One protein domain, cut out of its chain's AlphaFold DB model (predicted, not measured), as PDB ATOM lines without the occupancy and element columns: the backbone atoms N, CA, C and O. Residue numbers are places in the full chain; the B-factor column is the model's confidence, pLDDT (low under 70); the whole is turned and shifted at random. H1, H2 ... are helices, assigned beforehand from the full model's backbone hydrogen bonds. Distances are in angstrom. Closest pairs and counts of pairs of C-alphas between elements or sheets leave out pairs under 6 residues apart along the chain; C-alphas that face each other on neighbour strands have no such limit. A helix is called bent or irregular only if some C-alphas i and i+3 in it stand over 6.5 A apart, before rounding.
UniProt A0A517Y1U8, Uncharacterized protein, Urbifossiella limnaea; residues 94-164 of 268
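This is residues 94 to 164 of the 268 residues of an uncharacterized protein of Urbifossiella limnaea (UniProt A0A517Y1U8). Two helices meet near their ends as a V with unequal arms, the shorter H1 and the longer H2, joined at the corner by residues 129 to 131. A long stretch with no named element, residues 94 to 112, passes beside H2 and then beside H1, between the arms, to reach the first residue of H1; residues 159 to 164 stick out at the far end of H2. The printed part has 71 residues with two named helices, H1 then H2, and no named strand; its class is all helix. It is only just loose, close to extended, with a radius of gyration of the C-alphas of 16.3 A, and it is flat, spanning 46 by 34 by 11 A.

Begin at C-alpha 94, at (564.027, 269.769, 344.241), and go through residues 94 to 112. Find C-alpha 113 at (530.929, 258.656, 329.309); from there H1, residues 113 to 128, runs 22.2 A. H2, residues 132 to 160, runs 40.3 A to C-alpha 160 at (561.128, 282.750, 339.558). H2 is neither bent nor irregular, but only just: C-alphas 157 and 160 are 6.2 A apart.

Look at Trp 127 and Gln 135, whose C-alphas are the closest of H1 and H2, 7.3 A apart. The helices are close but not clearly touching, with 1 pair of C-alphas within 8 A. They run opposite ways at a steep tilt of 60 degrees. In H1 every O i to N i+4 pair is within hydrogen-bond range; in H2 24 of 25 are.

The C-alphas of His 114 and Leu 164 are the two farthest apart, 47.5 A. The printed part has no cut, and the link from H1 to H2 is tight. Residues 159 to 164 stand free. The mean pLDDT of the printed part is 81.6; look for values under 70 at residues 144 to 145, 148 to 149, 152, 156 and 159 to 161.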
ATOM      1  N   PRO A  94     564.419 270.030 345.629       82.12
ATOM      2  CA  PRO A  94     564.027 269.769 344.241       82.12
ATOM      3  C   PRO A  94     562.589 269.206 344.169       82.12
ATOM      4  O   PRO A  94     562.049 268.802 345.201       82.12
ATOM      5  N   PRO A  95     561.948 269.131 342.981       80.12
ATOM      6  CA  PRO A  95     560.654 268.442 342.830       80.12
ATOM      7  C   PRO A  95     560.757 266.970 343.246       80.12
ATOM      8  O   PRO A  95     561.854 266.437 343.264       80.12
ATOM      9  N   ASP A  96     559.673 266.258 343.540       82.00
ATOM     10  CA  ASP A  96     559.770 264.816 343.822       82.00
ATOM     11  C   ASP A  96     560.171 264.011 342.570       82.00
ATOM     12  O   ASP A  96     559.811 264.392 341.451       82.00
ATOM     13  N   PRO A  97     560.930 262.908 342.719       77.69
ATOM     14  CA  PRO A  97     561.264 262.053 341.590       77.69
ATOM     15  C   PRO A  97     559.995 261.405 341.025       77.69
ATOM     16  O   PRO A  97     559.136 260.927 341.767       77.69
ATOM     17  N   VAL A  98     559.881 261.363 339.696       77.81
ATOM     18  CA  VAL A  98     558.748 260.714 339.033       77.81
ATOM     19  C   VAL A  98     559.132 259.305 338.613       77.81
ATOM     20  O   VAL A  98     559.949 259.110 337.716       77.81
ATOM     21  N   GLU A  99     558.503 258.308 339.227       80.19
ATOM     22  CA  GLU A  99     558.759 256.916 338.874       80.19
ATOM     23  C   GLU A  99     558.066 256.500 337.557       80.19
ATOM     24  O   GLU A  99     556.931 256.923 337.270       80.19
ATOM     25  N   PRO A 100     558.712 255.629 336.754       81.06
ATOM     26  CA  PRO A 100     558.082 254.954 335.623       81.06
ATOM     27  C   PRO A 100     556.858 254.157 336.071       81.06
ATOM     28  O   PRO A 100     556.967 253.141 336.751       81.06
ATOM     29  N   ALA A 101     555.686 254.602 335.632       83.44
ATOM     30  CA  ALA A 101     554.407 253.962 335.899       83.44
ATOM     31  C   ALA A 101     553.671 253.715 334.583       83.44
ATOM     32  O   ALA A 101     553.963 254.368 333.576       83.44
ATOM     33  N   ASP A 102     552.720 252.779 334.595       84.31
ATOM     34  CA  ASP A 102     551.833 252.581 333.450       84.31
ATOM     35  C   ASP A 102     551.148 253.908 333.098       84.31
ATOM     36  O   ASP A 102     550.637 254.586 333.998       84.31
ATOM     37  N   PRO A 103     551.146 254.315 331.813       76.75
ATOM     38  CA  PRO A 103     550.410 255.497 331.415       76.75
ATOM     39  C   PRO A 103     548.937 255.280 331.756       76.75
ATOM     40  O   PRO A 103     548.403 254.196 331.551       76.75
ATOM     41  N   VAL A 104     548.267 256.311 332.251       81.44
ATOM     42  CA  VAL A 104     546.816 256.281 332.434       81.44
ATOM     43  C   VAL A 104     546.225 257.180 331.354       81.44
ATOM     44  O   VAL A 104     546.707 258.308 331.201       81.44
ATOM     45  N   PRO A 105     545.235 256.723 330.566       83.00
ATOM     46  CA  PRO A 105     544.570 257.614 329.628       83.00
ATOM     47  C   PRO A 105     543.933 258.774 330.406       83.00
ATOM     48  O   PRO A 105     543.408 258.588 331.505       83.00
ATOM     49  N   CYS A 106     543.960 259.977 329.838       79.06
ATOM     50  CA  CYS A 106     543.359 261.170 330.431       79.06
ATOM     51  C   CYS A 106     542.038 261.515 329.734       79.06
ATOM     52  O   CYS A 106     541.980 261.556 328.508       79.06
ATOM     53  N   ARG A 107     540.985 261.795 330.511       87.81
ATOM     54  CA  ARG A 107     539.687 262.219 329.970       87.81
ATOM     55  C   ARG A 107     539.722 263.709 329.658       87.81
ATOM     56  O   ARG A 107     539.839 264.521 330.574       87.81
ATOM     57  N   SER A 108     539.571 264.066 328.387       80.62
ATOM     58  CA  SER A 108     539.424 265.468 327.994       80.62
ATOM     59  C   SER A 108     538.149 266.089 328.590       80.62
ATOM     60  O   SER A 108     537.120 265.409 328.705       80.62
ATOM     61  N   PRO A 109     538.172 267.386 328.955       84.31
ATOM     62  CA  PRO A 109     536.970 268.095 329.378       84.31
ATOM     63  C   PRO A 109     535.871 268.012 328.306       84.31
ATOM     64  O   PRO A 109     536.131 268.245 327.128       84.31
ATOM     65  N   GLY A 110     534.643 267.675 328.706       86.19
ATOM     66  CA  GLY A 110     533.492 267.579 327.795       86.19
ATOM     67  C   GLY A 110     533.318 266.235 327.073       86.19
ATOM     68  O   GLY A 110     532.299 266.041 326.410       86.19
ATOM     69  N   THR A 111     534.238 265.276 327.224       90.06
ATOM     70  CA  THR A 111     534.052 263.912 326.696       90.06
ATOM     71  C   THR A 111     532.882 263.231 327.407       90.06
ATOM     72  O   THR A 111     532.873 263.176 328.637       90.06
ATOM     73  N   SER A 112     531.902 262.695 326.671       94.94
ATOM     74  CA  SER A 112     530.798 261.919 327.263       94.94
ATOM     75  C   SER A 112     531.282 260.565 327.799       94.94
ATOM     76  O   SER A 112     532.310 260.055 327.356       94.94
ATOM     77  N   ASP A 113     530.541 259.954 328.728       95.19
ATOM     78  CA  ASP A 113     530.929 258.656 329.309       95.19
ATOM     79  C   ASP A 113     531.076 257.567 328.237       95.19
ATOM     80  O   ASP A 113     532.049 256.819 328.233       95.19
ATOM     81  N   HIS A 114     530.170 257.554 327.255       94.56
ATOM     82  CA  HIS A 114     530.236 256.627 326.126       94.56
ATOM     83  C   HIS A 114     531.551 256.741 325.336       94.56
ATOM     84  O   HIS A 114     532.182 255.731 325.024       94.56
ATOM     85  N   TRP A 115     531.979 257.966 325.015       91.81
ATOM     86  CA  TRP A 115     533.232 258.189 324.288       91.81
ATOM     87  C   TRP A 115     534.455 257.871 325.144       91.81
ATOM     88  O   TRP A 115     535.421 257.296 324.640       91.81
ATOM     89  N   TRP A 116     534.390 258.180 326.436       93.38
ATOM     90  CA  TRP A 116     535.456 257.870 327.378       93.38
ATOM     91  C   TRP A 116     535.677 256.357 327.530       93.38
ATOM     92  O   TRP A 116     536.816 255.890 327.517       93.38
ATOM     93  N   ASP A 117     534.607 255.565 327.578       94.25
ATOM     94  CA  ASP A 117     534.698 254.102 327.616       94.25
ATOM     95  C   ASP A 117     535.337 253.522 326.345       94.25
ATOM     96  O   ASP A 117     536.133 252.577 326.407       94.25
ATOM     97  N   LEU A 118     535.011 254.078 325.173       91.56
ATOM     98  CA  LEU A 118     535.626 253.674 323.906       91.56
ATOM     99  C   LEU A 118     537.123 254.002 323.875       91.56
ATOM    100  O   LEU A 118     537.924 253.179 323.417       91.56
ATOM    101  N   GLU A 119     537.503 255.172 324.382       88.44
ATOM    102  CA  GLU A 119     538.894 255.604 324.491       88.44
ATOM    103  C   GLU A 119     539.694 254.699 325.436       88.44
ATOM    104  O   GLU A 119     540.743 254.189 325.036       88.44
ATOM    105  N   GLN A 120     539.154 254.377 326.616       91.75
ATOM    106  CA  GLN A 120     539.770 253.427 327.548       91.75
ATOM    107  C   GLN A 120     539.998 252.052 326.905       91.75
ATOM    108  O   GLN A 120     541.083 251.480 327.020       91.75
ATOM    109  N   ARG A 121     539.016 251.520 326.163       92.56
ATOM    110  CA  ARG A 121     539.162 250.226 325.465       92.56
ATOM    111  C   ARG A 121     540.180 250.283 324.330       92.56
ATOM    112  O   ARG A 121     540.889 249.306 324.085       92.56
ATOM    113  N   ARG A 122     540.235 251.388 323.583       90.75
ATOM    114  CA  ARG A 122     541.244 251.593 322.533       90.75
ATOM    115  C   ARG A 122     542.640 251.651 323.147       90.75
ATOM    116  O   ARG A 122     543.535 250.977 322.643       90.75
ATOM    117  N   TRP A 123     542.790 252.390 324.240       89.94
ATOM    118  CA  TRP A 123     544.039 252.501 324.978       89.94
ATOM    119  C   TRP A 123     544.487 251.146 325.535       89.94
ATOM    120  O   TRP A 123     545.610 250.734 325.272       89.94
ATOM    121  N   ALA A 124     543.595 250.396 326.193       91.56
ATOM    122  CA  ALA A 124     543.912 249.079 326.749       91.56
ATOM    123  C   ALA A 124     544.381 248.086 325.672       91.56
ATOM    124  O   ALA A 124     545.335 247.341 325.889       91.56
ATOM    125  N   ARG A 125     543.753 248.102 324.486       93.06
ATOM    126  CA  ARG A 125     544.187 247.283 323.342       93.06
ATOM    127  C   ARG A 125     545.554 247.700 322.814       93.06
ATOM    128  O   ARG A 125     546.372 246.835 322.523       93.06
ATOM    129  N   TRP A 126     545.791 249.002 322.679       92.44
ATOM    130  CA  TRP A 126     547.085 249.518 322.248       92.44
ATOM    131  C   TRP A 126     548.186 249.147 323.249       92.44
ATOM    132  O   TRP A 126     549.160 248.513 322.855       92.44
ATOM    133  N   TRP A 127     547.992 249.435 324.539       91.50
ATOM    134  CA  TRP A 127     548.954 249.143 325.603       91.50
ATOM    135  C   TRP A 127     549.238 247.644 325.745       91.50
ATOM    136  O   TRP A 127     550.397 247.228 325.795       91.50
ATOM    137  N   GLY A 128     548.186 246.818 325.742       92.31
ATOM    138  CA  GLY A 128     548.301 245.359 325.793       92.31
ATOM    139  C   GLY A 128     548.932 244.741 324.541       92.31
ATOM    140  O   GLY A 128     549.450 243.632 324.613       92.31
ATOM    141  N   GLY A 129     548.916 245.454 323.409       92.38
ATOM    142  CA  GLY A 129     549.561 245.043 322.162       92.38
ATOM    143  C   GLY A 129     551.055 245.380 322.078       92.38
ATOM    144  O   GLY A 129     551.730 244.906 321.165       92.38
ATOM    145  N   LEU A 130     551.590 246.186 323.001       91.56
ATOM    146  CA  LEU A 130     553.014 246.518 323.041       91.56
ATOM    147  C   LEU A 130     553.840 245.378 323.652       91.56
ATOM    148  O   LEU A 130     553.424 244.706 324.595       91.56
ATOM    149  N   SER A 131     555.066 245.198 323.159       93.94
ATOM    150  CA  SER A 131     556.039 244.310 323.804       93.94
ATOM    151  C   SER A 131     556.479 244.874 325.161       93.94
ATOM    152  O   SER A 131     556.435 246.082 325.383       93.94
ATOM    153  N   ARG A 132     556.992 244.023 326.061       91.44
ATOM    154  CA  ARG A 132     557.507 244.467 327.375       91.44
ATOM    155  C   ARG A 132     558.587 245.551 327.263       91.44
ATOM    156  O   ARG A 132     558.591 246.480 328.062       91.44
ATOM    157  N   GLY A 133     559.469 245.448 326.264       89.44
ATOM    158  CA  GLY A 133     560.494 246.464 325.999       89.44
ATOM    159  C   GLY A 133     559.883 247.809 325.601       89.44
ATOM    160  O   GLY A 133     560.232 248.830 326.184       89.44
ATOM    161  N   ARG A 134     558.895 247.802 324.693       85.81
ATOM    162  CA  ARG A 134     558.155 249.011 324.295       85.81
ATOM    163  C   ARG A 134     557.329 249.600 325.440       85.81
ATOM    164  O   ARG A 134     557.264 250.815 325.573       85.81
ATOM    165  N   GLN A 135     556.734 248.764 326.290       88.06
ATOM    166  CA  GLN A 135     556.043 249.227 327.497       88.06
ATOM    167  C   GLN A 135     557.018 249.913 328.459       88.06
ATOM    168  O   GLN A 135     556.717 250.986 328.966       88.06
ATOM    169  N   GLN A 136     558.203 249.342 328.694       84.19
ATOM    170  CA  GLN A 136     559.218 249.967 329.546       84.19
ATOM    171  C   GLN A 136     559.726 251.296 328.969       84.19
ATOM    172  O   GLN A 136     559.891 252.254 329.722       84.19
ATOM    173  N   GLU A 137     559.944 251.361 327.656       76.19
ATOM    174  CA  GLU A 137     560.318 252.586 326.941       76.19
ATOM    175  C   GLU A 137     559.248 253.673 327.100       76.19
ATOM    176  O   GLU A 137     559.563 254.791 327.497       76.19
ATOM    177  N   GLU A 138     557.971 253.341 326.898       80.94
ATOM    178  CA  GLU A 138     556.878 254.305 327.045       80.94
ATOM    179  C   GLU A 138     556.677 254.733 328.511       80.94
ATOM    180  O   GLU A 138     556.438 255.911 328.772       80.94
ATOM    181  N   ARG A 139     556.850 253.833 329.496       84.06
ATOM    182  CA  ARG A 139     556.853 254.207 330.928       84.06
ATOM    183  C   ARG A 139     557.958 255.210 331.245       84.06
ATOM    184  O   ARG A 139     557.699 256.175 331.959       84.06
ATOM    185  N   ARG A 140     559.173 254.979 330.732       74.56
ATOM    186  CA  ARG A 140     560.308 255.904 330.888       74.56
ATOM    187  C   ARG A 140     559.985 257.239 330.239       74.56
ATOM    188  O   ARG A 140     559.928 258.233 330.943       74.56
ATOM    189  N   ARG A 141     559.581 257.234 328.968       73.81
ATOM    190  CA  ARG A 141     559.171 258.439 328.237       73.81
ATOM    191  C   ARG A 141     558.123 259.268 328.992       73.81
ATOM    192  O   ARG A 141     558.218 260.492 329.025       73.81
ATOM    193  N   ARG A 142     557.118 258.624 329.598       77.50
ATOM    194  CA  ARG A 142     556.070 259.294 330.392       77.50
ATOM    195  C   ARG A 142     556.542 259.753 331.770       77.50
ATOM    196  O   ARG A 142     556.041 260.761 332.270       77.50
ATOM    197  N   ALA A 143     557.450 259.024 332.414       73.88
ATOM    198  CA  ALA A 143     558.116 259.497 333.624       73.88
ATOM    199  C   ALA A 143     558.972 260.725 333.324       73.88
ATOM    200  O   ALA A 143     558.826 261.721 334.022       73.88
ATOM    201  N   ASP A 144     559.736 260.699 332.234       65.19
ATOM    202  CA  ASP A 144     560.533 261.829 331.767       65.19
ATOM    203  C   ASP A 144     559.624 263.032 331.473       65.19
ATOM    204  O   ASP A 144     559.871 264.134 331.948       65.19
ATOM    205  N   GLU A 145     558.501 262.832 330.770       66.62
ATOM    206  CA  GLU A 145     557.509 263.886 330.506       66.62
ATOM    207  C   GLU A 145     556.958 264.539 331.773       66.62
ATOM    208  O   GLU A 145     556.931 265.767 331.880       66.62
ATOM    209  N   ARG A 146     556.554 263.734 332.752       73.69
ATOM    210  CA  ARG A 146     556.045 264.237 334.031       73.69
ATOM    211  C   ARG A 146     557.146 264.867 334.883       73.69
ATOM    212  O   ARG A 146     556.892 265.888 335.514       73.69
ATOM    213  N   GLY A 147     558.354 264.306 334.871       71.56
ATOM    214  CA  GLY A 147     559.529 264.877 335.526       71.56
ATOM    215  C   GLY A 147     559.803 266.287 335.013       71.56
ATOM    216  O   GLY A 147     559.965 267.213 335.801       71.56
ATOM    217  N   ARG A 148     559.710 266.499 333.695       67.25
ATOM    218  CA  ARG A 148     559.841 267.835 333.089       67.25
ATOM    219  C   ARG A 148     558.787 268.816 333.561       67.25
ATOM    220  O   ARG A 148     559.122 269.940 333.918       67.25
ATOM    221  N   GLN A 149     557.528 268.394 333.593       69.00
ATOM    222  CA  GLN A 149     556.443 269.235 334.100       69.00
ATOM    223  C   GLN A 149     556.636 269.578 335.586       69.00
ATOM    224  O   GLN A 149     556.299 270.684 336.010       69.00
ATOM    225  N   ALA A 150     557.188 268.653 336.377       74.38
ATOM    226  CA  ALA A 150     557.492 268.880 337.785       74.38
ATOM    227  C   ALA A 150     558.629 269.899 337.969       74.38
ATOM    228  O   ALA A 150     558.492 270.820 338.773       74.38
ATOM    229  N   TRP A 151     559.707 269.784 337.190       72.94
ATOM    230  CA  TRP A 151     560.817 270.742 337.191       72.94
ATOM    231  C   TRP A 151     560.408 272.135 336.702       72.94
ATOM    232  O   TRP A 151     560.779 273.122 337.334       72.94
ATOM    233  N   ASP A 152     559.607 272.232 335.639       67.19
ATOM    234  CA  ASP A 152     559.076 273.515 335.155       67.19
ATOM    235  C   ASP A 152     558.233 274.217 336.229       67.19
ATOM    236  O   ASP A 152     558.432 275.393 336.543       67.19
ATOM    237  N   ARG A 153     557.314 273.473 336.853       71.38
ATOM    238  CA  ARG A 153     556.500 274.005 337.947       71.38
ATOM    239  C   ARG A 153     557.370 274.462 339.113       71.38
ATOM    240  O   ARG A 153     557.174 275.566 339.616       71.38
ATOM    241  N   TRP A 154     558.334 273.635 339.518       80.19
ATOM    242  CA  TRP A 154     559.279 273.972 340.576       80.19
ATOM    243  C   TRP A 154     560.022 275.272 340.264       80.19
ATOM    244  O   TRP A 154     560.077 276.155 341.114       80.19
ATOM    245  N   TRP A 155     560.515 275.445 339.037       70.94
ATOM    246  CA  TRP A 155     561.212 276.661 338.627       70.94
ATOM    247  C   TRP A 155     560.340 277.905 338.775       70.94
ATOM    248  O   TRP A 155     560.721 278.868 339.446       70.94
ATOM    249  N   ARG A 156     559.147 277.867 338.174       67.12
ATOM    250  CA  ARG A 156     558.209 278.992 338.187       67.12
ATOM    251  C   ARG A 156     557.799 279.366 339.605       67.12
ATOM    252  O   ARG A 156     557.727 280.544 339.936       67.12
ATOM    253  N   GLU A 157     557.554 278.375 340.453       75.38
ATOM    254  CA  GLU A 157     557.055 278.612 341.803       75.38
ATOM    255  C   GLU A 157     558.153 278.945 342.816       75.38
ATOM    256  O   GLU A 157     557.926 279.765 343.705       75.38
ATOM    257  N   VAL A 158     559.323 278.310 342.719       71.50
ATOM    258  CA  VAL A 158     560.391 278.393 343.725       71.50
ATOM    259  C   VAL A 158     561.444 279.423 343.331       71.50
ATOM    260  O   VAL A 158     561.729 280.327 344.117       71.50
ATOM    261  N   VAL A 159     561.991 279.319 342.117       67.12
ATOM    262  CA  VAL A 159     563.083 280.186 341.646       67.12
ATOM    263  C   VAL A 159     562.532 281.533 341.182       67.12
ATOM    264  O   VAL A 159     562.813 282.560 341.802       67.12
ATOM    265  N   ALA A 160     561.692 281.531 340.142       63.03
ATOM    266  CA  ALA A 160     561.128 282.750 339.558       63.03
ATOM    267  C   ALA A 160     560.113 283.426 340.493       63.03
ATOM    268  O   ALA A 160     560.043 284.651 340.565       63.03
ATOM    269  N   GLY A 161     559.383 282.632 341.281       68.50
ATOM    270  CA  GLY A 161     558.472 283.120 342.317       68.50
ATOM    271  C   GLY A 161     559.161 283.846 343.482       68.50
ATOM    272  O   GLY A 161     558.475 284.266 344.413       68.50
ATOM    273  N   GLY A 162     560.495 283.976 343.470       72.00
ATOM    274  CA  GLY A 162     561.255 284.756 344.449       72.00
ATOM    275  C   GLY A 162     561.270 284.155 345.856       72.00
ATOM    276  O   GLY A 162     561.580 284.860 346.812       72.00
ATOM    277  N   ARG A 163     560.935 282.864 345.996       77.06
ATOM    278  CA  ARG A 163     560.820 282.182 347.299       77.06
ATOM    279  C   ARG A 163     562.171 281.818 347.915       77.06
ATOM    280  O   ARG A 163     562.233 281.490 349.095       77.06
ATOM    281  N   LEU A 164     563.238 281.857 347.122       74.75
ATOM    282  CA  LEU A 164     564.595 281.548 347.557       74.75
ATOM    283  C   LEU A 164     565.266 282.750 348.230       74.75
ATOM    284  O   LEU A 164     565.159 283.886 347.762       74.75
TER     285      LEU A 164